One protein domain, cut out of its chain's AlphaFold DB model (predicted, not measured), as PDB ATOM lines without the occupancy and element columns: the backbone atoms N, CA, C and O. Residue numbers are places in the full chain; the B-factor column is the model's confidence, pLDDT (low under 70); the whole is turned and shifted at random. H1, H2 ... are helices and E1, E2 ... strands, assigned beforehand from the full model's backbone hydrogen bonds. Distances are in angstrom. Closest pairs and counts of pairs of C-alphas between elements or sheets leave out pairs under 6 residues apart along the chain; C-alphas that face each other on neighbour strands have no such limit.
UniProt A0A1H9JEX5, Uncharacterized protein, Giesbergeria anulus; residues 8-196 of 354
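This is residues 8 to 196 of the 354 residues of an uncharacterized protein of Giesbergeria anulus (UniProt A0A1H9JEX5). A twisted sheet of four strands makes the core, with the long helix H2 slantwise over the E4 side of one face and the short helix H4 on the other face. The hairpin E2 and E3 comes near the sheet at Tyr 73 and Ile 87 and runs away from it, while H1, H5 and H6 cluster at the end of the sheet where E4 and E5 begin and E6 ends. The printed part has 189 residues with six named helices and six named strands, in the order H1 H2 H3 E1 E2 E3 H4 H5 E4 E5 E6 H6; the main sheet runs E1 E5 E6 E4, all antiparallel. The class is mixed, helices and strands, with under half of the residues in named elements. The whole is compact, with a radius of gyration of the C-alphas of 16.6 A and spans of 49 by 39 by 29 A.

H1, residues 8 to 16, begins at C-alpha 8 (43.655, -7.346, 25.508) and is 14.4 A long. H2, residues 25 to 43, is the longest helix at 26.9 A. H3 covers residues 54 to 57 and E1 residues 66 to 68. E2, residues 73 to 76, and E3, residues 84 to 87, form a hairpin, and H4, residues 89 to 93, follows after a tight link. H5 covers residues 117 to 120. E4, residues 126 to 135, begins at C-alpha 126 (33.584, -4.218, 27.906) and is 27.7 A long. E5, residues 151 to 161, is 26.1 A long and bends by 72 degrees at residue 154. E6, residues 165 to 175, is 29.3 A long and bends by 54 degrees at residue 172. H6, residues 182 to 189, is 10.6 A long and ends at C-alpha 189 (37.635, -16.180, 34.973).

H1 is the hub of the helices. It touches residues 25 to 33 of H2 alone, the closest C-alphas being those of Ala 14 and Val 29 at 5.5 A, with a steep tilt of 52 degrees, opposite ways. H1 touches H6, with the C-alphas of Leu 12 and Leu 188 closest at 6.2 A; their tilt of 37 degrees is only just steep, and they run the same way. H1 and H5 only just touch, with 3 pairs of C-alphas within 8 A, the closest being Leu 11 and Pro 117 at 6.3 A. H5 touches H6, closest at the C-alphas of Ser 118 and Arg 189, 5.2 A. H2 is on the sheet at a height over the sheet of 7.5 A and over E4; on the local plane it stands at 31 degrees to E4, only just slantwise. Its closest C-alpha pair with E4 is Gln 34 and Phe 131, 6.6 A. H4 is on the opposite face, at a height over the sheet of 8.1 A. H3 only grazes the sheet with residues 56 to 57, and H5 with residues 119 to 120. In the sheet, N 68 and O 156 of E1 and E5 are 2.8 A apart, N 157 and O 169 of the hairpin E5 and E6 2.8 A, and N 133 and O 168 of E4 and E6 2.8 A, each within hydrogen-bond range. In the hairpin E2 and E3, N 87 and O 73 are within hydrogen-bond range at 2.8 A. H2, H4 and H6 have every O i to N i+4 pair within hydrogen-bond range; H1 has 2 of 5, beside 4 of 6 O i to N i+3 pairs, and H3 and H5 are too short for an O i to N i+4 pair.

The two C-alphas farthest apart are those of Lys 163 and Pro 192, 49.4 A. The printed part has no cut. The long links are H4 to H5, with 23 residues, and E4 to E5, with 15. The mean pLDDT of the printed part is 82.1; residues 51 to 59, 96 to 115, 122 to 125 and 193 to 196 are under 70.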
ATOM      1  N   ALA A   8      44.597  -6.861  24.503       90.56
ATOM      2  CA  ALA A   8      43.655  -7.346  25.508       90.56
ATOM      3  C   ALA A   8      44.305  -8.030  26.727       90.56
ATOM      4  O   ALA A   8      43.659  -8.148  27.771       90.56
ATOM      5  N   THR A   9      45.582  -8.448  26.678       90.50
ATOM      6  CA  THR A   9      46.237  -9.025  27.872       90.50
ATOM      7  C   THR A   9      46.470  -7.993  28.983       90.50
ATOM      8  O   THR A   9      46.752  -8.391  30.110       90.50
ATOM      9  N   CYS A  10      46.235  -6.694  28.733       90.88
ATOM     10  CA  CYS A  10      46.192  -5.662  29.773       90.88
ATOM     11  C   CYS A  10      45.160  -5.973  30.868       90.88
ATOM     12  O   CYS A  10      45.359  -5.586  32.016       90.88
ATOM     13  N   LEU A  11      44.088  -6.702  30.526       89.31
ATOM     14  CA  LEU A  11      43.089  -7.178  31.482       89.31
ATOM     15  C   LEU A  11      43.730  -8.072  32.548       89.31
ATOM     16  O   LEU A  11      43.486  -7.904  33.740       89.31
ATOM     17  N   LEU A  12      44.582  -9.009  32.135       88.94
ATOM     18  CA  LEU A  12      45.232  -9.923  33.067       88.94
ATOM     19  C   LEU A  12      46.399  -9.244  33.790       88.94
ATOM     20  O   LEU A  12      46.557  -9.413  34.991       88.94
ATOM     21  N   ASP A  13      47.185  -8.434  33.090       90.88
ATOM     22  CA  ASP A  13      48.335  -7.746  33.682       90.88
ATOM     23  C   ASP A  13      47.936  -6.749  34.778       90.88
ATOM     24  O   ASP A  13      48.646  -6.611  35.776       90.88
ATOM     25  N   ALA A  14      46.775  -6.098  34.648       89.75
ATOM     26  CA  ALA A  14      46.254  -5.197  35.675       89.75
ATOM     27  C   ALA A  14      46.043  -5.902  37.030       89.75
ATOM     28  O   ALA A  14      46.199  -5.276  38.075       89.75
ATOM     29  N   THR A  15      45.769  -7.213  37.044       86.50
ATOM     30  CA  THR A  15      45.604  -7.990  38.294       86.50
ATOM     31  C   THR A  15      46.926  -8.268  38.996       86.50
ATOM     32  O   THR A  15      46.956  -8.576  40.189       86.50
ATOM     33  N   ARG A  16      48.029  -8.131  38.257       87.69
ATOM     34  CA  ARG A  16      49.388  -8.444  38.694       87.69
ATOM     35  C   ARG A  16      50.193  -7.203  39.033       87.69
ATOM     36  O   ARG A  16      51.301  -7.353  39.517       87.69
ATOM     37  N   LEU A  17      49.684  -5.989  38.811       87.69
ATOM     38  CA  LEU A  17      50.417  -4.762  39.144       87.69
ATOM     39  C   LEU A  17      50.857  -4.750  40.613       87.69
ATOM     40  O   LEU A  17      50.150  -5.262  41.474       87.69
ATOM     41  N   ARG A  18      51.984  -4.136  40.956       83.31
ATOM     42  CA  ARG A  18      52.344  -3.919  42.363       83.31
ATOM     43  C   ARG A  18      51.338  -3.005  43.053       83.31
ATOM     44  O   ARG A  18      50.905  -2.015  42.469       83.31
ATOM     45  N   SER A  19      51.002  -3.298  44.309       77.31
ATOM     46  CA  SER A  19      50.018  -2.536  45.099       77.31
ATOM     47  C   SER A  19      50.330  -1.035  45.168       77.31
ATOM     48  O   SER A  19      49.425  -0.222  45.000       77.31
ATOM     49  N   SER A  20      51.606  -0.658  45.303       77.25
ATOM     50  CA  SER A  20      52.064   0.742  45.293       77.25
ATOM     51  C   SER A  20      51.736   1.480  43.993       77.25
ATOM     52  O   SER A  20      51.547   2.690  44.000       77.25
ATOM     53  N   HIS A  21      51.608   0.752  42.884       80.75
ATOM     54  CA  HIS A  21      51.300   1.317  41.579       80.75
ATOM     55  C   HIS A  21      49.819   1.217  41.229       80.75
ATOM     56  O   HIS A  21      49.431   1.894  40.289       80.75
ATOM     57  N   ARG A  22      49.003   0.414  41.930       83.00
ATOM     58  CA  ARG A  22      47.573   0.208  41.628       83.00
ATOM     59  C   ARG A  22      46.712   1.420  41.985       83.00
ATOM     60  O   ARG A  22      46.943   2.091  43.001       83.00
ATOM     61  N   LEU A  23      45.698   1.646  41.156       83.44
ATOM     62  CA  LEU A  23      44.561   2.522  41.431       83.44
ATOM     63  C   LEU A  23      43.319   1.636  41.602       83.44
ATOM     64  O   LEU A  23      43.318   0.745  42.448       83.44
ATOM     65  N   ASP A  24      42.294   1.841  40.779       82.31
ATOM     66  CA  ASP A  24      41.269   0.842  40.511       82.31
ATOM     67  C   ASP A  24      41.593   0.050  39.241       82.31
ATOM     68  O   ASP A  24      42.339   0.488  38.358       82.31
ATOM     69  N   TYR A  25      40.973  -1.122  39.138       82.12
ATOM     70  CA  TYR A  25      41.203  -2.054  38.044       82.12
ATOM     71  C   TYR A  25      40.975  -1.441  36.657       82.12
ATOM     72  O   TYR A  25      41.755  -1.690  35.740       82.12
ATOM     73  N   GLN A  26      39.954  -0.603  36.480       81.75
ATOM     74  CA  GLN A  26      39.664  -0.003  35.179       81.75
ATOM     75  C   GLN A  26      40.728   1.027  34.784       81.75
ATOM     76  O   GLN A  26      41.198   1.022  33.641       81.75
ATOM     77  N   LYS A  27      41.145   1.896  35.712       84.88
ATOM     78  CA  LYS A  27      42.249   2.839  35.482       84.88
ATOM     79  C   LYS A  27      43.554   2.113  35.175       84.88
ATOM     80  O   LYS A  27      44.314   2.562  34.318       84.88
ATOM     81  N   ASP A  28      43.797   0.991  35.841       88.56
ATOM     82  CA  ASP A  28      44.968   0.141  35.634       88.56
ATOM     83  C   ASP A  28      44.967  -0.500  34.242       88.56
ATOM     84  O   ASP A  28      45.952  -0.383  33.507       88.56
ATOM     85  N   VAL A  29      43.835  -1.077  33.827       89.38
ATOM     86  CA  VAL A  29      43.633  -1.611  32.472       89.38
ATOM     87  C   VAL A  29      43.854  -0.528  31.420       89.38
ATOM     88  O   VAL A  29      44.617  -0.741  30.479       89.38
ATOM     89  N   ARG A  30      43.240   0.653  31.579       89.88
ATOM     90  CA  ARG A  30      43.406   1.769  30.631       89.88
ATOM     91  C   ARG A  30      44.857   2.244  30.554       89.88
ATOM     92  O   ARG A  30      45.350   2.521  29.462       89.88
ATOM     93  N   TRP A  31      45.554   2.328  31.686       90.25
ATOM     94  CA  TRP A  31      46.960   2.728  31.710       90.25
ATOM     95  C   TRP A  31      47.847   1.740  30.945       90.25
ATOM     96  O   TRP A  31      48.636   2.156  30.091       90.25
ATOM     97  N   LEU A  32      47.682   0.442  31.209       92.62
ATOM     98  CA  LEU A  32      48.414  -0.617  30.518       92.62
ATOM     99  C   LEU A  32      48.065  -0.672  29.028       92.62
ATOM    100  O   LEU A  32      48.963  -0.802  28.198       92.62
ATOM    101  N   PHE A  33      46.788  -0.520  28.676       93.56
ATOM    102  CA  PHE A  33      46.342  -0.472  27.285       93.56
ATOM    103  C   PHE A  33      47.015   0.676  26.525       93.56
ATOM    104  O   PHE A  33      47.587   0.450  25.462       93.56
ATOM    105  N   GLN A  34      47.022   1.890  27.091       92.06
ATOM    106  CA  GLN A  34      47.680   3.051  26.482       92.06
ATOM    107  C   GLN A  34      49.185   2.813  26.268       92.06
ATOM    108  O   GLN A  34      49.716   3.154  25.215       92.06
ATOM    109  N   LEU A  35      49.876   2.204  27.239       91.94
ATOM    110  CA  LEU A  35      51.299   1.863  27.114       91.94
ATOM    111  C   LEU A  35      51.568   0.884  25.963       91.94
ATOM    112  O   LEU A  35      52.510   1.067  25.196       91.94
ATOM    113  N   ARG A  36      50.725  -0.138  25.820       92.88
ATOM    114  CA  ARG A  36      50.852  -1.145  24.758       92.88
ATOM    115  C   ARG A  36      50.483  -0.592  23.387       92.88
ATOM    116  O   ARG A  36      51.115  -0.948  22.399       92.88
ATOM    117  N   LEU A  37      49.500   0.304  23.328       93.12
ATOM    118  CA  LEU A  37      49.141   1.036  22.117       93.12
ATOM    119  C   LEU A  37      50.321   1.880  21.611       93.12
ATOM    120  O   LEU A  37      50.623   1.868  20.421       93.12
ATOM    121  N   GLU A  38      51.011   2.581  22.512       91.94
ATOM    122  CA  GLU A  38      52.224   3.340  22.185       91.94
ATOM    123  C   GLU A  38      53.380   2.433  21.756       91.94
ATOM    124  O   GLU A  38      54.076   2.743  20.788       91.94
ATOM    125  N   GLN A  39      53.578   1.296  22.428       91.75
ATOM    126  CA  GLN A  39      54.581   0.317  22.019       91.75
ATOM    127  C   GLN A  39      54.314  -0.183  20.593       91.75
ATOM    128  O   GLN A  39      55.199  -0.103  19.745       91.75
ATOM    129  N   TRP A  40      53.081  -0.602  20.306       94.19
ATOM    130  CA  TRP A  40      52.681  -1.054  18.975       94.19
ATOM    131  C   TRP A  40      52.890   0.027  17.905       94.19
ATOM    132  O   TRP A  40      53.425  -0.241  16.833       94.19
ATOM    133  N   GLN A  41      52.544   1.279  18.202       92.69
ATOM    134  CA  GLN A  41      52.809   2.398  17.294       92.69
ATOM    135  C   GLN A  41      54.310   2.637  17.067       92.69
ATOM    136  O   GLN A  41      54.723   2.947  15.950       92.69
ATOM    137  N   THR A  42      55.139   2.451  18.097       92.19
ATOM    138  CA  THR A  42      56.604   2.516  17.966       92.19
ATOM    139  C   THR A  42      57.110   1.426  17.021       92.19
ATOM    140  O   THR A  42      57.940   1.697  16.157       92.19
ATOM    141  N   GLU A  43      56.579   0.209  17.143       92.62
ATOM    142  CA  GLU A  43      56.931  -0.941  16.301       92.62
ATOM    143  C   GLU A  43      56.507  -0.736  14.834       92.62
ATOM    144  O   GLU A  43      57.192  -1.199  13.925       92.62
ATOM    145  N   LEU A  44      55.449   0.048  14.583       92.25
ATOM    146  CA  LEU A  44      55.072   0.528  13.245       92.25
ATOM    147  C   LEU A  44      55.973   1.661  12.709       92.25
ATOM    148  O   LEU A  44      55.732   2.172  11.613       92.25
ATOM    149  N   GLY A  45      56.981   2.097  13.469       93.00
ATOM    150  CA  GLY A  45      57.863   3.209  13.108       93.00
ATOM    151  C   GLY A  45      57.208   4.588  13.234       93.00
ATOM    152  O   GLY A  45      57.648   5.542  12.588       93.00
ATOM    153  N   ALA A  46      56.138   4.723  14.026       91.81
ATOM    154  CA  ALA A  46      55.470   6.006  14.205       91.81
ATOM    155  C   ALA A  46      56.341   6.977  15.037       91.81
ATOM    156  O   ALA A  46      56.868   6.587  16.082       91.81
ATOM    157  N   PRO A  47      56.468   8.260  14.636       93.56
ATOM    158  CA  PRO A  47      57.255   9.257  15.364       93.56
ATOM    159  C   PRO A  47      56.483   9.762  16.593       93.56
ATOM    160  O   PRO A  47      55.935  10.867  16.597       93.56
ATOM    161  N   LEU A  48      56.369   8.915  17.614       91.56
ATOM    162  CA  LEU A  48      55.561   9.171  18.803       91.56
ATOM    163  C   LEU A  48      56.144  10.259  19.696       91.56
ATOM    164  O   LEU A  48      57.338  10.296  19.993       91.56
ATOM    165  N   ARG A  49      55.242  11.067  20.247       88.00
ATOM    166  CA  ARG A  49      55.530  12.013  21.316       88.00
ATOM    167  C   ARG A  49      54.936  11.506  22.628       88.00
ATOM    168  O   ARG A  49      53.736  11.610  22.858       88.00
ATOM    169  N   LEU A  50      55.798  10.992  23.505       75.12
ATOM    170  CA  LEU A  50      55.408  10.319  24.757       75.12
ATOM    171  C   LEU A  50      54.995  11.270  25.898       75.12
ATOM    172  O   LEU A  50      54.479  10.822  26.919       75.12
ATOM    173  N   GLN A  51      55.215  12.580  25.750       64.44
ATOM    174  CA  GLN A  51      54.803  13.581  26.735       64.44
ATOM    175  C   GLN A  51      53.475  14.231  26.352       64.44
ATOM    176  O   GLN A  51      53.358  14.867  25.303       64.44
ATOM    177  N   GLN A  52      52.517  14.148  27.271       56.78
ATOM    178  CA  GLN A  52      51.215  14.801  27.191       56.78
ATOM    179  C   GLN A  52      51.154  15.934  28.234       56.78
ATOM    180  O   GLN A  52      50.748  15.694  29.376       56.78
ATOM    181  N   PRO A  53      51.563  17.179  27.923       50.12
ATOM    182  CA  PRO A  53      51.157  18.296  28.762       50.12
ATOM    183  C   PRO A  53      49.632  18.434  28.697       50.12
ATOM    184  O   PRO A  53      49.058  18.368  27.609       50.12
ATOM    185  N   LYS A  54      48.983  18.694  29.843       52.06
ATOM    186  CA  LYS A  54      47.540  19.013  29.934       52.06
ATOM    187  C   LYS A  54      47.100  20.040  28.867       52.06
ATOM    188  O   LYS A  54      45.987  19.965  28.361       52.06
ATOM    189  N   SER A  55      47.993  20.960  28.489       50.31
ATOM    190  CA  SER A  55      47.765  22.027  27.506       50.31
ATOM    191  C   SER A  55      47.852  21.604  26.034       50.31
ATOM    192  O   SER A  55      47.356  22.328  25.171       50.31
ATOM    193  N   LEU A  56      48.481  20.467  25.719       53.25
ATOM    194  CA  LEU A  56      48.717  20.051  24.333       53.25
ATOM    195  C   LEU A  56      47.438  19.484  23.708       53.25
ATOM    196  O   LEU A  56      47.144  19.731  22.546       53.25
ATOM    197  N   ILE A  57      46.631  18.787  24.502       55.94
ATOM    198  CA  ILE A  57      45.462  18.075  23.993       55.94
ATOM    199  C   ILE A  57      44.194  18.954  23.977       55.94
ATOM    200  O   ILE A  57      43.318  18.751  23.147       55.94
ATOM    201  N   ALA A  58      44.145  20.029  24.774       56.09
ATOM    202  CA  ALA A  58      43.048  21.013  24.842       56.09
ATOM    203  C   ALA A  58      42.792  21.830  23.548       56.09
ATOM    204  O   ALA A  58      42.137  22.866  23.583       56.09
ATOM    205  N   ARG A  59      43.349  21.410  22.408       67.69
ATOM    206  CA  ARG A  59      43.295  22.105  21.112       67.69
ATOM    207  C   ARG A  59      42.756  21.231  19.978       67.69
ATOM    208  O   ARG A  59      42.931  21.585  18.817       67.69
ATOM    209  N   LEU A  60      42.156  20.082  20.290       79.44
ATOM    210  CA  LEU A  60      41.532  19.218  19.287       79.44
ATOM    211  C   LEU A  60      40.085  19.664  19.075       79.44
ATOM    212  O   LEU A  60      39.212  19.326  19.869       79.44
ATOM    213  N   ARG A  61      39.845  20.460  18.031       82.75
ATOM    214  CA  ARG A  61      38.496  20.905  17.669       82.75
ATOM    215  C   ARG A  61      37.708  19.742  17.065       82.75
ATOM    216  O   ARG A  61      38.244  18.996  16.241       82.75
ATOM    217  N   ARG A  62      36.432  19.611  17.434       83.75
ATOM    218  CA  ARG A  62      35.515  18.594  16.890       83.75
ATOM    219  C   ARG A  62      35.495  18.599  15.360       83.75
ATOM    220  O   ARG A  62      35.660  17.548  14.756       83.75
ATOM    221  N   ASP A  63      35.348  19.775  14.759       86.38
ATOM    222  CA  ASP A  63      35.198  19.927  13.303       86.38
ATOM    223  C   ASP A  63      36.466  19.572  12.512       86.38
ATOM    224  O   ASP A  63      36.395  19.306  11.315       86.38
ATOM    225  N   ASP A  64      37.628  19.539  13.174       89.00
ATOM    226  CA  ASP A  64      38.900  19.173  12.544       89.00
ATOM    227  C   ASP A  64      39.131  17.646  12.538       89.00
ATOM    228  O   ASP A  64      40.138  17.171  12.001       89.00
ATOM    229  N   ALA A  65      38.225  16.872  13.149       89.88
ATOM    230  CA  ALA A  65      38.306  15.419  13.237       89.88
ATOM    231  C   ALA A  65      38.081  14.761  11.871       89.88
ATOM    232  O   ALA A  65      37.029  14.917  11.252       89.88
ATOM    233  N   ARG A  66      39.031  13.936  11.430       93.81
ATOM    234  CA  ARG A  66      38.844  13.043  10.280       93.81
ATOM    235  C   ARG A  66      38.509  11.650  10.775       93.81
ATOM    236  O   ARG A  66      39.357  11.013  11.396       93.81
ATOM    237  N   VAL A  67      37.286  11.202  10.517       94.19
ATOM    238  CA  VAL A  67      36.751   9.915  10.983       94.19
ATOM    239  C   VAL A  67      36.947   8.842   9.913       94.19
ATOM    240  O   VAL A  67      36.707   9.087   8.733       94.19
ATOM    241  N   PHE A  68      37.374   7.655  10.335       95.00
ATOM    242  CA  PHE A  68      37.589   6.479   9.497       95.00
ATOM    243  C   PHE A  68      36.911   5.255  10.122       95.00
ATOM    244  O   PHE A  68      36.966   5.072  11.342       95.00
ATOM    245  N   ASP A  69      36.348   4.395   9.269       91.06
ATOM    246  CA  ASP A  69      35.709   3.114   9.609       91.06
ATOM    247  C   ASP A  69      34.753   3.196  10.801       91.06
ATOM    248  O   ASP A  69      34.941   2.528  11.819       91.06
ATOM    249  N   GLU A  70      33.740   4.051  10.693       94.31
ATOM    250  CA  GLU A  70      32.738   4.167  11.743       94.31
ATOM    251  C   GLU A  70      31.873   2.901  11.835       94.31
ATOM    252  O   GLU A  70      31.249   2.465  10.869       94.31
ATOM    253  N   ALA A  71      31.825   2.337  13.036       93.44
ATOM    254  CA  ALA A  71      31.035   1.182  13.416       93.44
ATOM    255  C   ALA A  71      30.376   1.468  14.778       93.44
ATOM    256  O   ALA A  71      30.974   1.190  15.823       93.44
ATOM    257  N   PRO A  72      29.159   2.049  14.798       92.25
ATOM    258  CA  PRO A  72      28.454   2.352  16.036       92.25
ATOM    259  C   PRO A  72      28.294   1.117  16.924       92.25
ATOM    260  O   PRO A  72      28.069   0.004  16.444       92.25
ATOM    261  N   TYR A  73      28.387   1.325  18.234       87.56
ATOM    262  CA  TYR A  73      28.388   0.251  19.218       87.56
ATOM    263  C   TYR A  73      27.276   0.430  20.248       87.56
ATOM    264  O   TYR A  73      27.159   1.482  20.878       87.56
ATOM    265  N   THR A  74      26.477  -0.618  20.451       86.88
ATOM    266  CA  THR A  74      25.396  -0.646  21.442       86.88
ATOM    267  C   THR A  74      25.763  -1.559  22.602       86.88
ATOM    268  O   THR A  74      26.083  -2.731  22.405       86.88
ATOM    269  N   TYR A  75      25.664  -1.039  23.823       80.00
ATOM    270  CA  TYR A  75      25.931  -1.794  25.044       80.00
ATOM    271  C   TYR A  75      24.809  -1.652  26.071       80.00
ATOM    272  O   TYR A  75      24.066  -0.668  26.078       80.00
ATOM    273  N   ALA A  76      24.707  -2.636  26.965       78.06
ATOM    274  CA  ALA A  76      23.762  -2.610  28.074       78.06
ATOM    275  C   ALA A  76      24.202  -1.590  29.139       78.06
ATOM    276  O   ALA A  76      25.346  -1.586  29.600       78.06
ATOM    277  N   THR A  77      23.305  -0.694  29.547       73.81
ATOM    278  CA  THR A  77      23.643   0.397  30.475       73.81
ATOM    279  C   THR A  77      23.505   0.026  31.940       73.81
ATOM    280  O   THR A  77      23.994   0.804  32.768       73.81
ATOM    281  N   GLY A  78      22.857  -1.105  32.240       70.56
ATOM    282  CA  GLY A  78      22.482  -1.531  33.589       70.56
ATOM    283  C   GLY A  78      21.394  -0.673  34.243       70.56
ATOM    284  O   GLY A  78      21.139  -0.842  35.428       70.56
ATOM    285  N   LEU A  79      20.779   0.260  33.506       71.81
ATOM    286  CA  LEU A  79      19.717   1.138  33.994       71.81
ATOM    287  C   LEU A  79      18.369   0.676  33.443       71.81
ATOM    288  O   LEU A  79      18.212   0.598  32.226       71.81
ATOM    289  N   GLU A  80      17.384   0.452  34.312       77.75
ATOM    290  CA  GLU A  80      16.032   0.038  33.898       77.75
ATOM    291  C   GLU A  80      15.389   1.027  32.916       77.75
ATOM    292  O   GLU A  80      14.820   0.623  31.906       77.75
ATOM    293  N   ALA A  81      15.539   2.331  33.165       82.56
ATOM    294  CA  ALA A  81      14.931   3.383  32.348       82.56
ATOM    295  C   ALA A  81      15.575   3.561  30.958       82.56
ATOM    296  O   ALA A  81      14.987   4.190  30.082       82.56
ATOM    297  N   ALA A  82      16.792   3.054  30.749       80.38
ATOM    298  CA  ALA A  82      17.524   3.212  29.494       80.38
ATOM    299  C   ALA A  82      18.442   2.005  29.269       80.38
ATOM    300  O   ALA A  82      19.660   2.174  29.307       80.38
ATOM    301  N   PRO A  83      17.902   0.791  29.063       81.69
ATOM    302  CA  PRO A  83      18.638  -0.470  29.207       81.69
ATOM    303  C   PRO A  83      19.793  -0.635  28.219       81.69
ATOM    304  O   PRO A  83      20.749  -1.352  28.508       81.69
ATOM    305  N   PHE A  84      19.752   0.074  27.092       85.12
ATOM    306  CA  PHE A  84      20.801   0.077  26.080       85.12
ATOM    307  C   PHE A  84      21.222   1.501  25.737       85.12
ATOM    308  O   PHE A  84      20.422   2.435  25.777       85.12
ATOM    309  N   LYS A  85      22.495   1.656  25.377       84.44
ATOM    310  CA  LYS A  85      23.044   2.900  24.848       84.44
ATOM    311  C   LYS A  85      23.885   2.599  23.623       84.44
ATOM    312  O   LYS A  85      24.784   1.765  23.686       84.44
ATOM    313  N   THR A  86      23.595   3.311  22.543       88.69
ATOM    314  CA  THR A  86      24.419   3.331  21.335       88.69
ATOM    315  C   THR A  86      25.382   4.506  21.406       88.69
ATOM    316  O   THR A  86      25.005   5.600  21.829       88.69
ATOM    317  N   ILE A  87      26.629   4.260  21.025       86.75
ATOM    318  CA  ILE A  87      27.663   5.271  20.847       86.75
ATOM    319  C   ILE A  87      28.187   5.192  19.414       86.75
ATOM    320  O   ILE A  87      28.408   4.105  18.884       86.75
ATOM    321  N   ASP A  88      28.362   6.348  18.797       90.44
ATOM    322  CA  ASP A  88      28.863   6.529  17.439       90.44
ATOM    323  C   ASP A  88      30.060   7.503  17.461       90.44
ATOM    324  O   ASP A  88      30.482   7.962  18.537       90.44
ATOM    325  N   ALA A  89      30.663   7.788  16.305       88.81
ATOM    326  CA  ALA A  89      31.830   8.666  16.258       88.81
ATOM    327  C   ALA A  89      31.482  10.074  16.762       88.81
ATOM    328  O   ALA A  89      32.267  10.671  17.502       88.81
ATOM    329  N   GLY A  90      30.289  10.575  16.425       87.19
ATOM    330  CA  GLY A  90      29.788  11.877  16.863       87.19
ATOM    331  C   GLY A  90      29.652  11.978  18.383       87.19
ATOM    332  O   GLY A  90      30.118  12.951  18.979       87.19
ATOM    333  N   PHE A  91      29.096  10.953  19.029       85.62
ATOM    334  CA  PHE A  91      29.004  10.846  20.482       85.62
ATOM    335  C   PHE A  91      30.392  10.813  21.117       85.62
ATOM    336  O   PHE A  91      30.650  11.558  22.063       85.62
ATOM    337  N   CYS A  92      31.288   9.959  20.613       83.75
ATOM    338  CA  CYS A  92      32.620   9.808  21.187       83.75
ATOM    339  C   CYS A  92      33.431  11.095  21.052       83.75
ATOM    340  O   CYS A  92      33.899  11.604  22.063       83.75
ATOM    341  N   ILE A  93      33.545  11.647  19.839       83.12
ATOM    342  CA  ILE A  93      34.258  12.902  19.556       83.12
ATOM    343  C   ILE A  93      33.620  14.062  20.307       83.12
ATOM    344  O   ILE A  93      34.321  14.981  20.720       83.12
ATOM    345  N   GLY A  94      32.299  14.026  20.472       77.38
ATOM    346  CA  GLY A  94      31.541  15.105  21.063       77.38
ATOM    347  C   GLY A  94      31.308  15.035  22.564       77.38
ATOM    348  O   GLY A  94      30.605  15.888  23.107       77.38
ATOM    349  N   TYR A  95      31.871  14.045  23.249       74.50
ATOM    350  CA  TYR A  95      31.670  13.886  24.681       74.50
ATOM    351  C   TYR A  95      32.305  15.055  25.448       74.50
ATOM    352  O   TYR A  95      33.526  15.166  25.515       74.50
ATOM    353  N   GLY A  96      31.480  15.919  26.047       68.81
ATOM    354  CA  GLY A  96      31.894  17.141  26.743       68.81
ATOM    355  C   GLY A  96      30.869  18.267  26.582       68.81
ATOM    356  O   GLY A  96      29.765  18.025  26.107       68.81
ATOM    357  N   PHE A  97      31.228  19.487  27.000       60.09
ATOM    358  CA  PHE A  97      30.376  20.682  26.864       60.09
ATOM    359  C   PHE A  97      31.002  21.779  25.984       60.09
ATOM    360  O   PHE A  97      30.425  22.855  25.871       60.09
ATOM    361  N   ASP A  98      32.170  21.536  25.384       66.12
ATOM    362  CA  ASP A  98      32.891  22.500  24.547       66.12
ATOM    363  C   ASP A  98      33.226  21.920  23.160       66.12
ATOM    364  O   ASP A  98      33.189  20.709  22.940       66.12
ATOM    365  N   ASP A  99      33.552  22.802  22.209       66.12
ATOM    366  CA  ASP A  99      33.924  22.432  20.830       66.12
ATOM    367  C   ASP A  99      35.322  21.793  20.734       66.12
ATOM    368  O   ASP A  99      35.721  21.277  19.687       66.12
ATOM    369  N   TYR A 100      36.067  21.823  21.840       63.38
ATOM    370  CA  TYR A 100      37.414  21.286  22.003       63.38
ATOM    371  C   TYR A 100      37.385  20.076  22.930       63.38
ATOM    372  O   TYR A 100      38.213  19.980  23.842       63.38
ATOM    373  N   SER A 101      36.401  19.186  22.750       57.06
ATOM    374  CA  SER A 101      36.037  18.226  23.785       57.06
ATOM    375  C   SER A 101      37.067  17.124  23.952       57.06
ATOM    376  O   SER A 101      36.897  15.985  23.546       57.06
ATOM    377  N   MET A 102      38.122  17.465  24.681       59.38
ATOM    378  CA  MET A 102      39.138  16.587  25.230       59.38
ATOM    379  C   MET A 102      38.574  15.483  26.104       59.38
ATOM    380  O   MET A 102      39.152  14.402  26.241       59.38
ATOM    381  N   ARG A 103      37.410  15.760  26.686       59.38
ATOM    382  CA  ARG A 103      36.615  14.775  27.399       59.38
ATOM    383  C   ARG A 103      36.313  13.561  26.509       59.38
ATOM    384  O   ARG A 103      36.270  12.472  27.060       59.38
ATOM    385  N   ALA A 104      36.230  13.703  25.184       57.41
ATOM    386  CA  ALA A 104      36.127  12.604  24.221       57.41
ATOM    387  C   ALA A 104      37.225  11.553  24.366       57.41
ATOM    388  O   ALA A 104      36.939  10.363  24.440       57.41
ATOM    389  N   LEU A 105      38.488  11.984  24.455       61.97
ATOM    390  CA  LEU A 105      39.623  11.080  24.667       61.97
ATOM    391  C   LEU A 105      39.631  10.498  26.082       61.97
ATOM    392  O   LEU A 105      40.049   9.364  26.294       61.97
ATOM    393  N   ASN A 106      39.115  11.257  27.046       58.59
ATOM    394  CA  ASN A 106      38.968  10.815  28.430       58.59
ATOM    395  C   ASN A 106      37.660  10.059  28.687       58.59
ATOM    396  O   ASN A 106      37.387   9.728  29.840       58.59
ATOM    397  N   TYR A 107      36.848   9.784  27.658       62.91
ATOM    398  CA  TYR A 107      35.625   9.024  27.831       62.91
ATOM    399  C   TYR A 107      36.012   7.646  28.354       62.91
ATOM    400  O   TYR A 107      36.627   6.841  27.653       62.91
ATOM    401  N   ALA A 108      35.696   7.412  29.620       60.81
ATOM    402  CA  ALA A 108      35.763   6.134  30.290       60.81
ATOM    403  C   ALA A 108      34.329   5.820  30.695       60.81
ATOM    404  O   ALA A 108      33.735   6.520  31.518       60.81
ATOM    405  N   CYS A 109      33.731   4.803  30.082       61.28
ATOM    406  CA  CYS A 109      32.461   4.310  30.579       61.28
ATOM    407  C   CYS A 109      32.744   3.526  31.855       61.28
ATOM    408  O   CYS A 109      33.022   2.337  31.801       61.28
ATOM    409  N   VAL A 110      32.719   4.206  32.997       58.81
ATOM    410  CA  VAL A 110      32.864   3.561  34.300       58.81
ATOM    411  C   VAL A 110      31.532   2.903  34.635       58.81
ATOM    412  O   VAL A 110      30.536   3.587  34.884       58.81
ATOM    413  N   LYS A 111      31.479   1.571  34.570       62.25
ATOM    414  CA  LYS A 111      30.306   0.809  35.006       62.25
ATOM    415  C   LYS A 111      30.531   0.247  36.409       62.25
ATOM    416  O   LYS A 111      31.606  -0.290  36.652       62.25
ATOM    417  N   PRO A 112      29.522   0.277  37.303       53.88
ATOM    418  CA  PRO A 112      29.643  -0.302  38.643       53.88
ATOM    419  C   PRO A 112      30.085  -1.776  38.648       53.88
ATOM    420  O   PRO A 112      30.797  -2.209  39.551       53.88
ATOM    421  N   TRP A 113      29.707  -2.548  37.620       56.81
ATOM    422  CA  TRP A 113      30.121  -3.945  37.487       56.81
ATOM    423  C   TRP A 113      31.497  -4.129  36.851       56.81
ATOM    424  O   TRP A 113      32.046  -5.201  37.042       56.81
ATOM    425  N   GLN A 114      32.101  -3.132  36.184       64.31
ATOM    426  CA  GLN A 114      33.448  -3.223  35.578       64.31
ATOM    427  C   GLN A 114      34.598  -3.173  36.610       64.31
ATOM    428  O   GLN A 114      35.685  -2.654  36.351       64.31
ATOM    429  N   SER A 115      34.347  -3.690  37.809       63.81
ATOM    430  CA  SER A 115      35.207  -3.569  38.986       63.81
ATOM    431  C   SER A 115      36.223  -4.703  39.130       63.81
ATOM    432  O   SER A 115      37.052  -4.646  40.030       63.81
ATOM    433  N   GLY A 116      36.215  -5.699  38.237       72.62
ATOM    434  CA  GLY A 116      37.190  -6.793  38.261       72.62
ATOM    435  C   GLY A 116      37.334  -7.550  36.936       72.62
ATOM    436  O   GLY A 116      36.536  -7.355  36.027       72.62
ATOM    437  N   PRO A 117      38.327  -8.434  36.787       78.69
ATOM    438  CA  PRO A 117      38.662  -9.098  35.522       78.69
ATOM    439  C   PRO A 117      37.511  -9.851  34.871       78.69
ATOM    440  O   PRO A 117      37.280  -9.720  33.671       78.69
ATOM    441  N   SER A 118      36.750 -10.597  35.669       75.88
ATOM    442  CA  SER A 118      35.613 -11.381  35.192       75.88
ATOM    443  C   SER A 118      34.463 -10.518  34.678       75.88
ATOM    444  O   SER A 118      33.687 -10.993  33.863       75.88
ATOM    445  N   SER A 119      34.375  -9.246  35.075       73.88
ATOM    446  CA  SER A 119      33.350  -8.322  34.570       73.88
ATOM    447  C   SER A 119      33.559  -7.867  33.128       73.88
ATOM    448  O   SER A 119      32.656  -7.296  32.518       73.88
ATOM    449  N   TYR A 120      34.755  -8.112  32.590       75.75
ATOM    450  CA  TYR A 120      35.060  -7.910  31.178       75.75
ATOM    451  C   TYR A 120      34.637  -9.123  30.333       75.75
ATOM    452  O   TYR A 120      34.846  -9.131  29.122       75.75
ATOM    453  N   LEU A 121      34.041 -10.134  30.977       76.12
ATOM    454  CA  LEU A 121      33.472 -11.339  30.392       76.12
ATOM    455  C   LEU A 121      31.961 -11.368  30.695       76.12
ATOM    456  O   LEU A 121      31.535 -10.984  31.783       76.12
ATOM    457  N   GLY A 122      31.138 -11.840  29.762       68.94
ATOM    458  CA  GLY A 122      29.684 -11.936  29.903       68.94
ATOM    459  C   GLY A 122      28.897 -10.981  28.996       68.94
ATOM    460  O   GLY A 122      29.308 -10.642  27.888       68.94
ATOM    461  N   ALA A 123      27.687 -10.607  29.429       54.41
ATOM    462  CA  ALA A 123      26.700  -9.936  28.581       54.41
ATOM    463  C   ALA A 123      27.086  -8.483  28.234       54.41
ATOM    464  O   ALA A 123      26.704  -7.535  28.917       54.41
ATOM    465  N   GLY A 124      27.801  -8.320  27.120       60.94
ATOM    466  CA  GLY A 124      28.155  -7.033  26.524       60.94
ATOM    467  C   GLY A 124      29.664  -6.810  26.496       60.94
ATOM    468  O   GLY A 124      30.377  -7.138  27.437       60.94
ATOM    469  N   ALA A 125      30.155  -6.253  25.394       65.25
ATOM    470  CA  ALA A 125      31.570  -5.993  25.199       65.25
ATOM    471  C   ALA A 125      32.032  -4.880  26.155       65.25
ATOM    472  O   ALA A 125      31.377  -3.844  26.308       65.25
ATOM    473  N   ALA A 126      33.148  -5.105  26.842       72.69
ATOM    474  CA  ALA A 126      33.584  -4.218  27.906       72.69
ATOM    475  C   ALA A 126      34.222  -2.958  27.321       72.69
ATOM    476  O   ALA A 126      35.324  -2.997  26.770       72.69
ATOM    477  N   LEU A 127      33.512  -1.837  27.435       81.06
ATOM    478  CA  LEU A 127      33.963  -0.553  26.922       81.06
ATOM    479  C   LEU A 127      35.139  -0.038  27.765       81.06
ATOM    480  O   LEU A 127      34.976   0.312  28.934       81.06
ATOM    481  N   LEU A 128      36.319   0.013  27.155       83.75
ATOM    482  CA  LEU A 128      37.523   0.615  27.719       83.75
ATOM    483  C   LEU A 128      37.482   2.133  27.616       83.75
ATOM    484  O   LEU A 128      38.035   2.801  28.486       83.75
ATOM    485  N   GLY A 129      36.799   2.660  26.596       86.19
ATOM    486  CA  GLY A 129      36.713   4.084  26.296       86.19
ATOM    487  C   GLY A 129      37.710   4.504  25.219       86.19
ATOM    488  O   GLY A 129      38.089   3.686  24.395       86.19
ATOM    489  N   SER A 130      38.119   5.765  25.178       88.00
ATOM    490  CA  SER A 130      38.928   6.272  24.060       88.00
ATOM    491  C   SER A 130      40.421   6.361  24.378       88.00
ATOM    492  O   SER A 130      40.807   6.577  25.529       88.00
ATOM    493  N   PHE A 131      41.251   6.196  23.344       89.69
ATOM    494  CA  PHE A 131      42.715   6.228  23.433       89.69
ATOM    495  C   PHE A 131      43.312   6.988  22.258       89.69
ATOM    496  O   PHE A 131      42.750   6.977  21.164       89.69
ATOM    497  N   ALA A 132      44.460   7.626  22.469       89.94
ATOM    498  CA  ALA A 132      45.126   8.392  21.427       89.94
ATOM    499  C   ALA A 132      46.641   8.416  21.587       89.94
ATOM    500  O   ALA A 132      47.181   8.271  22.684       89.94
ATOM    501  N   VAL A 133      47.314   8.676  20.475       90.81
ATOM    502  CA  VAL A 133      48.746   8.942  20.407       90.81
ATOM    503  C   VAL A 133      48.998  10.255  19.678       90.81
ATOM    504  O   VAL A 133      48.246  10.643  18.783       90.81
ATOM    505  N   ILE A 134      50.072  10.939  20.061       89.88
ATOM    506  CA  ILE A 134      50.527  12.163  19.399       89.88
ATOM    507  C   ILE A 134      51.733  11.818  18.545       89.88
ATOM    508  O   ILE A 134      52.673  11.190  19.031       89.88
ATOM    509  N   LEU A 135      51.708  12.254  17.291       92.31
ATOM    510  CA  LEU A 135      52.765  12.006  16.324       92.31
ATOM    511  C   LEU A 135      53.424  13.329  15.928       92.31
ATOM    512  O   LEU A 135      52.733  14.285  15.570       92.31
ATOM    513  N   ASP A 136      54.756  13.390  15.937       93.19
ATOM    514  CA  ASP A 136      55.537  14.536  15.445       93.19
ATOM    515  C   ASP A 136      55.600  14.543  13.897       93.19
ATOM    516  O   ASP A 136      56.661  14.606  13.279       93.19
ATOM    517  N   ARG A 137      54.426  14.460  13.256       93.75
ATOM    518  CA  ARG A 137      54.216  14.578  11.804       93.75
ATOM    519  C   ARG A 137      52.837  15.158  11.491       93.75
ATOM    520  O   ARG A 137      51.930  15.061  12.304       93.75
ATOM    521  N   LYS A 138      52.639  15.707  10.290       94.75
ATOM    522  CA  LYS A 138      51.306  16.136   9.822       94.75
ATOM    523  C   LYS A 138      50.357  14.936   9.618       94.75
ATOM    524  O   LYS A 138      50.849  13.829   9.393       94.75
ATOM    525  N   PRO A 139      49.025  15.152   9.639       93.75
ATOM    526  CA  PRO A 139      48.045  14.111   9.330       93.75
ATOM    527  C   PRO A 139      48.320  13.452   7.978       93.75
ATOM    528  O   PRO A 139      48.545  14.152   6.989       93.75
ATOM    529  N   MET A 140      48.283  12.121   7.938       93.31
ATOM    530  CA  MET A 140      48.520  11.347   6.711       93.31
ATOM    531  C   MET A 140      47.228  10.819   6.080       93.31
ATOM    532  O   MET A 140      47.272  10.297   4.971       93.31
ATOM    533  N   GLY A 141      46.084  10.947   6.758       93.06
ATOM    534  CA  GLY A 141      44.825  10.356   6.306       93.06
ATOM    535  C   GLY A 141      44.773   8.839   6.496       93.06
ATOM    536  O   GLY A 141      44.010   8.166   5.815       93.06
ATOM    537  N   ASN A 142      45.604   8.299   7.390       90.44
ATOM    538  CA  ASN A 142      45.639   6.879   7.718       90.44
ATOM    539  C   ASN A 142      45.895   6.704   9.219       90.44
ATOM    540  O   ASN A 142      46.965   7.058   9.719       90.44
ATOM    541  N   VAL A 143      44.918   6.127   9.911       95.38
ATOM    542  CA  VAL A 143      45.026   5.681  11.303       95.38
ATOM    543  C   VAL A 143      44.973   4.161  11.288       95.38
ATOM    544  O   VAL A 143      43.967   3.646  10.832       95.38
ATOM    545  N   PRO A 144      45.971   3.401  11.756       94.94
ATOM    546  CA  PRO A 144      45.965   1.945  11.608       94.94
ATOM    547  C   PRO A 144      44.839   1.267  12.412       94.94
ATOM    548  O   PRO A 144      44.418   1.758  13.464       94.94
ATOM    549  N   CYS A 145      44.340   0.130  11.918       94.69
ATOM    550  CA  CYS A 145      43.416  -0.727  12.669       94.69
ATOM    551  C   CYS A 145      44.115  -1.328  13.890       94.69
ATOM    552  O   CYS A 145      45.303  -1.639  13.823       94.69
ATOM    553  N   LEU A 146      43.377  -1.520  14.987       94.25
ATOM    554  CA  LEU A 146      43.922  -2.168  16.180       94.25
ATOM    555  C   LEU A 146      44.375  -3.605  15.839       94.25
ATOM    556  O   LEU A 146      43.655  -4.316  15.135       94.25
ATOM    557  N   PRO A 147      45.554  -4.041  16.319       92.56
ATOM    558  CA  PRO A 147      46.186  -5.300  15.911       92.56
ATOM    559  C   PRO A 147      45.613  -6.537  16.618       92.56
ATOM    560  O   PRO A 147      45.975  -7.669  16.290       92.56
ATOM    561  N   ASP A 148      44.775  -6.342  17.633       91.81
ATOM    562  CA  ASP A 148      44.176  -7.414  18.421       91.81
ATOM    563  C   ASP A 148      42.720  -7.620  17.968       91.81
ATOM    564  O   ASP A 148      41.902  -6.721  18.165       91.81
ATOM    565  N   PRO A 149      42.362  -8.781  17.386       89.25
ATOM    566  CA  PRO A 149      41.005  -9.048  16.906       89.25
ATOM    567  C   PRO A 149      39.920  -8.951  17.985       89.25
ATOM    568  O   PRO A 149      38.755  -8.729  17.650       89.25
ATOM    569  N   ALA A 150      40.283  -9.132  19.259       90.25
ATOM    570  CA  ALA A 150      39.368  -8.988  20.387       90.25
ATOM    571  C   ALA A 150      39.117  -7.526  20.764       90.25
ATOM    572  O   ALA A 150      38.142  -7.224  21.446       90.25
ATOM    573  N   VAL A 151      39.981  -6.612  20.324       92.88
ATOM    574  CA  VAL A 151      39.877  -5.187  20.614       92.88
ATOM    575  C   VAL A 151      39.278  -4.484  19.410       92.88
ATOM    576  O   VAL A 151      39.820  -4.521  18.309       92.88
ATOM    577  N   GLN A 152      38.144  -3.836  19.611       92.44
ATOM    578  CA  GLN A 152      37.426  -3.110  18.570       92.44
ATOM    579  C   GLN A 152      37.251  -1.653  19.001       92.44
ATOM    580  O   GLN A 152      37.442  -1.323  20.170       92.44
ATOM    581  N   CYS A 153      36.911  -0.768  18.069       93.75
ATOM    582  CA  CYS A 153      36.636   0.638  18.350       93.75
ATOM    583  C   CYS A 153      35.473   1.140  17.499       93.75
ATOM    584  O   CYS A 153      35.241   0.614  16.412       93.75
ATOM    585  N   VAL A 154      34.785   2.179  17.976       93.31
ATOM    586  CA  VAL A 154      33.656   2.799  17.268       93.31
ATOM    587  C   VAL A 154      34.144   3.493  16.011       93.31
ATOM    588  O   VAL A 154      33.506   3.420  14.972       93.31
ATOM    589  N   ALA A 155      35.273   4.187  16.112       93.69
ATOM    590  CA  ALA A 155      35.882   4.851  14.976       93.69
ATOM    591  C   ALA A 155      37.374   5.055  15.202       93.69
ATOM    592  O   ALA A 155      37.841   5.248  16.332       93.69
ATOM    593  N   ARG A 156      38.121   5.080  14.102       95.75
ATOM    594  CA  ARG A 156      39.493   5.583  14.072       95.75
ATOM    595  C   ARG A 156      39.434   7.051  13.673       95.75
ATOM    596  O   ARG A 156      38.674   7.409  12.780       95.75
ATOM    597  N   VAL A 157      40.198   7.912  14.332       92.94
ATOM    598  CA  VAL A 157      40.107   9.358  14.099       92.94
ATOM    599  C   VAL A 157      41.491   9.987  14.039       92.94
ATOM    600  O   VAL A 157      42.367   9.637  14.828       92.94
ATOM    601  N   GLU A 158      41.697  10.917  13.108       93.69
ATOM    602  CA  GLU A 158      42.913  11.726  13.023       93.69
ATOM    603  C   GLU A 158      42.587  13.217  13.132       93.69
ATOM    604  O   GLU A 158      41.715  13.719  12.425       93.69
ATOM    605  N   TRP A 159      43.331  13.932  13.973       91.56
ATOM    606  CA  TRP A 159      43.293  15.392  14.058       91.56
ATOM    607  C   TRP A 159      44.625  16.008  13.634       91.56
ATOM    608  O   TRP A 159      45.688  15.463  13.956       91.56
ATOM    609  N   PRO A 160      44.612  17.196  13.010       91.06
ATOM    610  CA  PRO A 160      45.771  18.073  13.027       91.06
ATOM    611  C   PRO A 160      46.047  18.563  14.455       91.06
ATOM    612  O   PRO A 160      45.133  18.864  15.220       91.06
ATOM    613  N   HIS A 161      47.323  18.687  14.814       86.44
ATOM    614  CA  HIS A 161      47.724  19.281  16.082       86.44
ATOM    615  C   HIS A 161      48.846  20.304  15.872       86.44
ATOM    616  O   HIS A 161      50.019  19.987  15.676       86.44
ATOM    617  N   GLY A 162      48.473  21.585  15.881       84.56
ATOM    618  CA  GLY A 162      49.375  22.653  15.451       84.56
ATOM    619  C   GLY A 162      49.797  22.493  13.983       84.56
ATOM    620  O   GLY A 162      49.102  21.879  13.181       84.56
ATOM    621  N   LYS A 163      50.949  23.067  13.612       85.88
ATOM    622  CA  LYS A 163      51.407  23.097  12.208       85.88
ATOM    623  C   LYS A 163      52.156  21.837  11.757       85.88
ATOM    624  O   LYS A 163      52.323  21.633  10.556       85.88
ATOM    625  N   THR A 164      52.656  21.035  12.695       90.06
ATOM    626  CA  THR A 164      53.644  19.978  12.408       90.06
ATOM    627  C   THR A 164      53.288  18.616  12.988       90.06
ATOM    628  O   THR A 164      54.056  17.684  12.782       90.06
ATOM    629  N   ARG A 165      52.175  18.488  13.721       91.38
ATOM    630  CA  ARG A 165      51.815  17.260  14.441       91.38
ATOM    631  C   ARG A 165      50.416  16.787  14.074       91.38
ATOM    632  O   ARG A 165      49.615  17.542  13.514       91.38
ATOM    633  N   SER A 166      50.126  15.549  14.444       92.12
ATOM    634  CA  SER A 166      48.801  14.956  14.370       92.12
ATOM    635  C   SER A 166      48.510  14.149  15.625       92.12
ATOM    636  O   SER A 166      49.415  13.748  16.361       92.12
ATOM    637  N   VAL A 167      47.223  13.941  15.880       91.12
ATOM    638  CA  VAL A 167      46.738  13.018  16.902       91.12
ATOM    639  C   VAL A 167      45.979  11.919  16.196       91.12
ATOM    640  O   VAL A 167      45.047  12.211  15.454       91.12
ATOM    641  N   GLN A 168      46.372  10.674  16.434       93.50
ATOM    642  CA  GLN A 168      45.625   9.504  15.990       93.50
ATOM    643  C   GLN A 168      44.935   8.886  17.199       93.50
ATOM    644  O   GLN A 168      45.568   8.715  18.242       93.50
ATOM    645  N   ALA A 169      43.649   8.579  17.079       91.94
ATOM    646  CA  ALA A 169      42.849   8.033  18.163       91.94
ATOM    647  C   ALA A 169      41.973   6.868  17.717       91.94
ATOM    648  O   ALA A 169      41.546   6.778  16.567       91.94
ATOM    649  N   TRP A 170      41.643   6.036  18.696       93.75
ATOM    650  CA  TRP A 170      40.661   4.970  18.610       93.75
ATOM    651  C   TRP A 170      39.570   5.314  19.614       93.75
ATOM    652  O   TRP A 170      39.794   5.334  20.828       93.75
ATOM    653  N   GLN A 171      38.415   5.695  19.085       89.88
ATOM    654  CA  GLN A 171      37.293   6.202  19.856       89.88
ATOM    655  C   GLN A 171      36.386   5.054  20.276       89.88
ATOM    656  O   GLN A 171      36.089   4.176  19.469       89.88
ATOM    657  N   GLY A 172      35.955   5.061  21.541       89.00
ATOM    658  CA  GLY A 172      35.054   4.041  22.073       89.00
ATOM    659  C   GLY A 172      35.606   2.629  21.889       89.00
ATOM    660  O   GLY A 172      34.971   1.810  21.248       89.00
ATOM    661  N   VAL A 173      36.806   2.352  22.391       91.31
ATOM    662  CA  VAL A 173      37.422   1.023  22.351       91.31
ATOM    663  C   VAL A 173      36.695   0.074  23.297       91.31
ATOM    664  O   VAL A 173      36.467   0.426  24.455       91.31
ATOM    665  N   TRP A 174      36.386  -1.141  22.846       88.69
ATOM    666  CA  TRP A 174      35.821  -2.211  23.669       88.69
ATOM    667  C   TRP A 174      36.497  -3.562  23.419       88.69
ATOM    668  O   TRP A 174      37.137  -3.777  22.388       88.69
ATOM    669  N   ILE A 175      36.321  -4.478  24.372       87.94
ATOM    670  CA  ILE A 175      36.760  -5.873  24.265       87.94
ATOM    671  C   ILE A 175      35.578  -6.765  23.892       87.94
ATOM    672  O   ILE A 175      34.627  -6.876  24.666       87.94
ATOM    673  N   ASP A 176      35.644  -7.406  22.726       87.06
ATOM    674  CA  ASP A 176      34.713  -8.451  22.296       87.06
ATOM    675  C   ASP A 176      35.158  -9.811  22.852       87.06
ATOM    676  O   ASP A 176      36.078 -10.446  22.330       87.06
ATOM    677  N   GLU A 177      34.485 -10.276  23.909       83.94
ATOM    678  CA  GLU A 177      34.762 -11.576  24.533       83.94
ATOM    679  C   GLU A 177      34.715 -12.727  23.518       83.94
ATOM    680  O   GLU A 177      35.521 -13.651  23.610       83.94
ATOM    681  N   LYS A 178      33.830 -12.677  22.512       86.19
ATOM    682  CA  LYS A 178      33.680 -13.769  21.531       86.19
ATOM    683  C   LYS A 178      34.928 -13.958  20.673       86.19
ATOM    684  O   LYS A 178      35.127 -15.029  20.104       86.19
ATOM    685  N   ARG A 179      35.747 -12.912  20.563       89.06
ATOM    686  CA  ARG A 179      37.011 -12.898  19.821       89.06
ATOM    687  C   ARG A 179      38.223 -12.996  20.744       89.06
ATOM    688  O   ARG A 179      39.350 -13.088  20.258       89.06
ATOM    689  N   LEU A 180      38.010 -12.984  22.059       88.00
ATOM    690  CA  LEU A 180      39.067 -13.115  23.046       88.00
ATOM    691  C   LEU A 180      39.647 -14.531  23.005       88.00
ATOM    692  O   LEU A 180      38.921 -15.524  22.978       88.00
ATOM    693  N   HIS A 181      40.976 -14.635  23.030       88.38
ATOM    694  CA  HIS A 181      41.641 -15.934  23.045       88.38
ATOM    695  C   HIS A 181      41.198 -16.753  24.268       88.38
ATOM    696  O   HIS A 181      41.223 -16.255  25.396       88.38
ATOM    697  N   SER A 182      40.847 -18.027  24.066       88.00
ATOM    698  CA  SER A 182      40.255 -18.887  25.101       88.00
ATOM    699  C   SER A 182      41.110 -18.986  26.368       88.00
ATOM    700  O   SER A 182      40.580 -18.897  27.471       88.00
ATOM    701  N   THR A 183      42.435 -19.084  26.228       90.25
ATOM    702  CA  THR A 183      43.372 -19.091  27.367       90.25
ATOM    703  C   THR A 183      43.305 -17.806  28.193       90.25
ATOM    704  O   THR A 183      43.347 -17.868  29.419       90.25
ATOM    705  N   LEU A 184      43.175 -16.640  27.548       89.06
ATOM    706  CA  LEU A 184      43.053 -15.365  28.253       89.06
ATOM    707  C   LEU A 184      41.693 -15.270  28.951       89.06
ATOM    708  O   LEU A 184      41.642 -14.917  30.125       89.06
ATOM    709  N   ALA A 185      40.610 -15.658  28.271       88.50
ATOM    710  CA  ALA A 185      39.281 -15.713  28.875       88.50
ATOM    711  C   ALA A 185      39.253 -16.636  30.107       88.50
ATOM    712  O   ALA A 185      38.750 -16.252  31.160       88.50
ATOM    713  N   GLN A 186      39.849 -17.830  30.013       89.38
ATOM    714  CA  GLN A 186      39.952 -18.769  31.132       89.38
ATOM    715  C   GLN A 186      40.779 -18.191  32.288       89.38
ATOM    716  O   GLN A 186      40.356 -18.288  33.438       89.38
ATOM    717  N   ALA A 187      41.916 -17.554  31.991       89.44
ATOM    718  CA  ALA A 187      42.749 -16.915  33.004       89.44
ATOM    719  C   ALA A 187      41.999 -15.792  33.735       89.44
ATOM    720  O   ALA A 187      42.066 -15.722  34.956       89.44
ATOM    721  N   LEU A 188      41.245 -14.957  33.013       87.31
ATOM    722  CA  LEU A 188      40.440 -13.881  33.598       87.31
ATOM    723  C   LEU A 188      39.314 -14.413  34.500       87.31
ATOM    724  O   LEU A 188      39.088 -13.848  35.566       87.31
ATOM    725  N   ARG A 189      38.650 -15.517  34.122       86.62
ATOM    726  CA  ARG A 189      37.635 -16.180  34.973       86.62
ATOM    727  C   ARG A 189      38.224 -16.769  36.249       86.62
ATOM    728  O   ARG A 189      37.518 -16.871  37.244       86.62
ATOM    729  N   ALA A 190      39.491 -17.172  36.209       87.69
ATOM    730  CA  ALA A 190      40.184 -17.749  37.351       87.69
ATOM    731  C   ALA A 190      40.694 -16.697  38.351       87.69
ATOM    732  O   ALA A 190      41.156 -17.081  39.424       87.69
ATOM    733  N   VAL A 191      40.636 -15.394  38.030       82.94
ATOM    734  CA  VAL A 191      41.061 -14.346  38.969       82.94
ATOM    735  C   VAL A 191      39.980 -14.134  40.036       82.94
ATOM    736  O   VAL A 191      38.854 -13.774  39.680       82.94
ATOM    737  N   PRO A 192      40.300 -14.305  41.333       71.25
ATOM    738  CA  PRO A 192      39.360 -14.039  42.417       71.25
ATOM    739  C   PRO A 192      38.925 -12.563  42.446       71.25
ATOM    740  O   PRO A 192      39.739 -11.666  42.220       71.25
ATOM    741  N   ILE A 193      37.643 -12.294  42.716       63.84
ATOM    742  CA  ILE A 193      37.082 -10.925  42.728       63.84
ATOM    743  C   ILE A 193      37.685 -10.084  43.867       63.84
ATOM    744  O   ILE A 193      37.929  -8.894  43.701       63.84
ATOM    745  N   ASP A 194      37.975 -10.713  45.003       57.31
ATOM    746  CA  ASP A 194      38.622 -10.135  46.186       57.31
ATOM    747  C   ASP A 194      40.104  -9.782  45.973       57.31
ATOM    748  O   ASP A 194      40.656  -8.967  46.711       57.31
ATOM    749  N   ALA A 195      40.746 -10.311  44.924       51.53
ATOM    750  CA  ALA A 195      42.106  -9.923  44.535       51.53
ATOM    751  C   ALA A 195      42.177  -8.516  43.901       51.53
ATOM    752  O   ALA A 195      43.267  -8.023  43.579       51.53
ATOM    753  N   VAL A 196      41.024  -7.874  43.695       52.62
ATOM    754  CA  VAL A 196      40.888  -6.609  42.981       52.62
ATOM    755  C   VAL A 196      40.475  -5.515  43.950       52.62
ATOM    756  O   VAL A 196      39.416  -5.558  44.571       52.62
TER     757      VAL A 196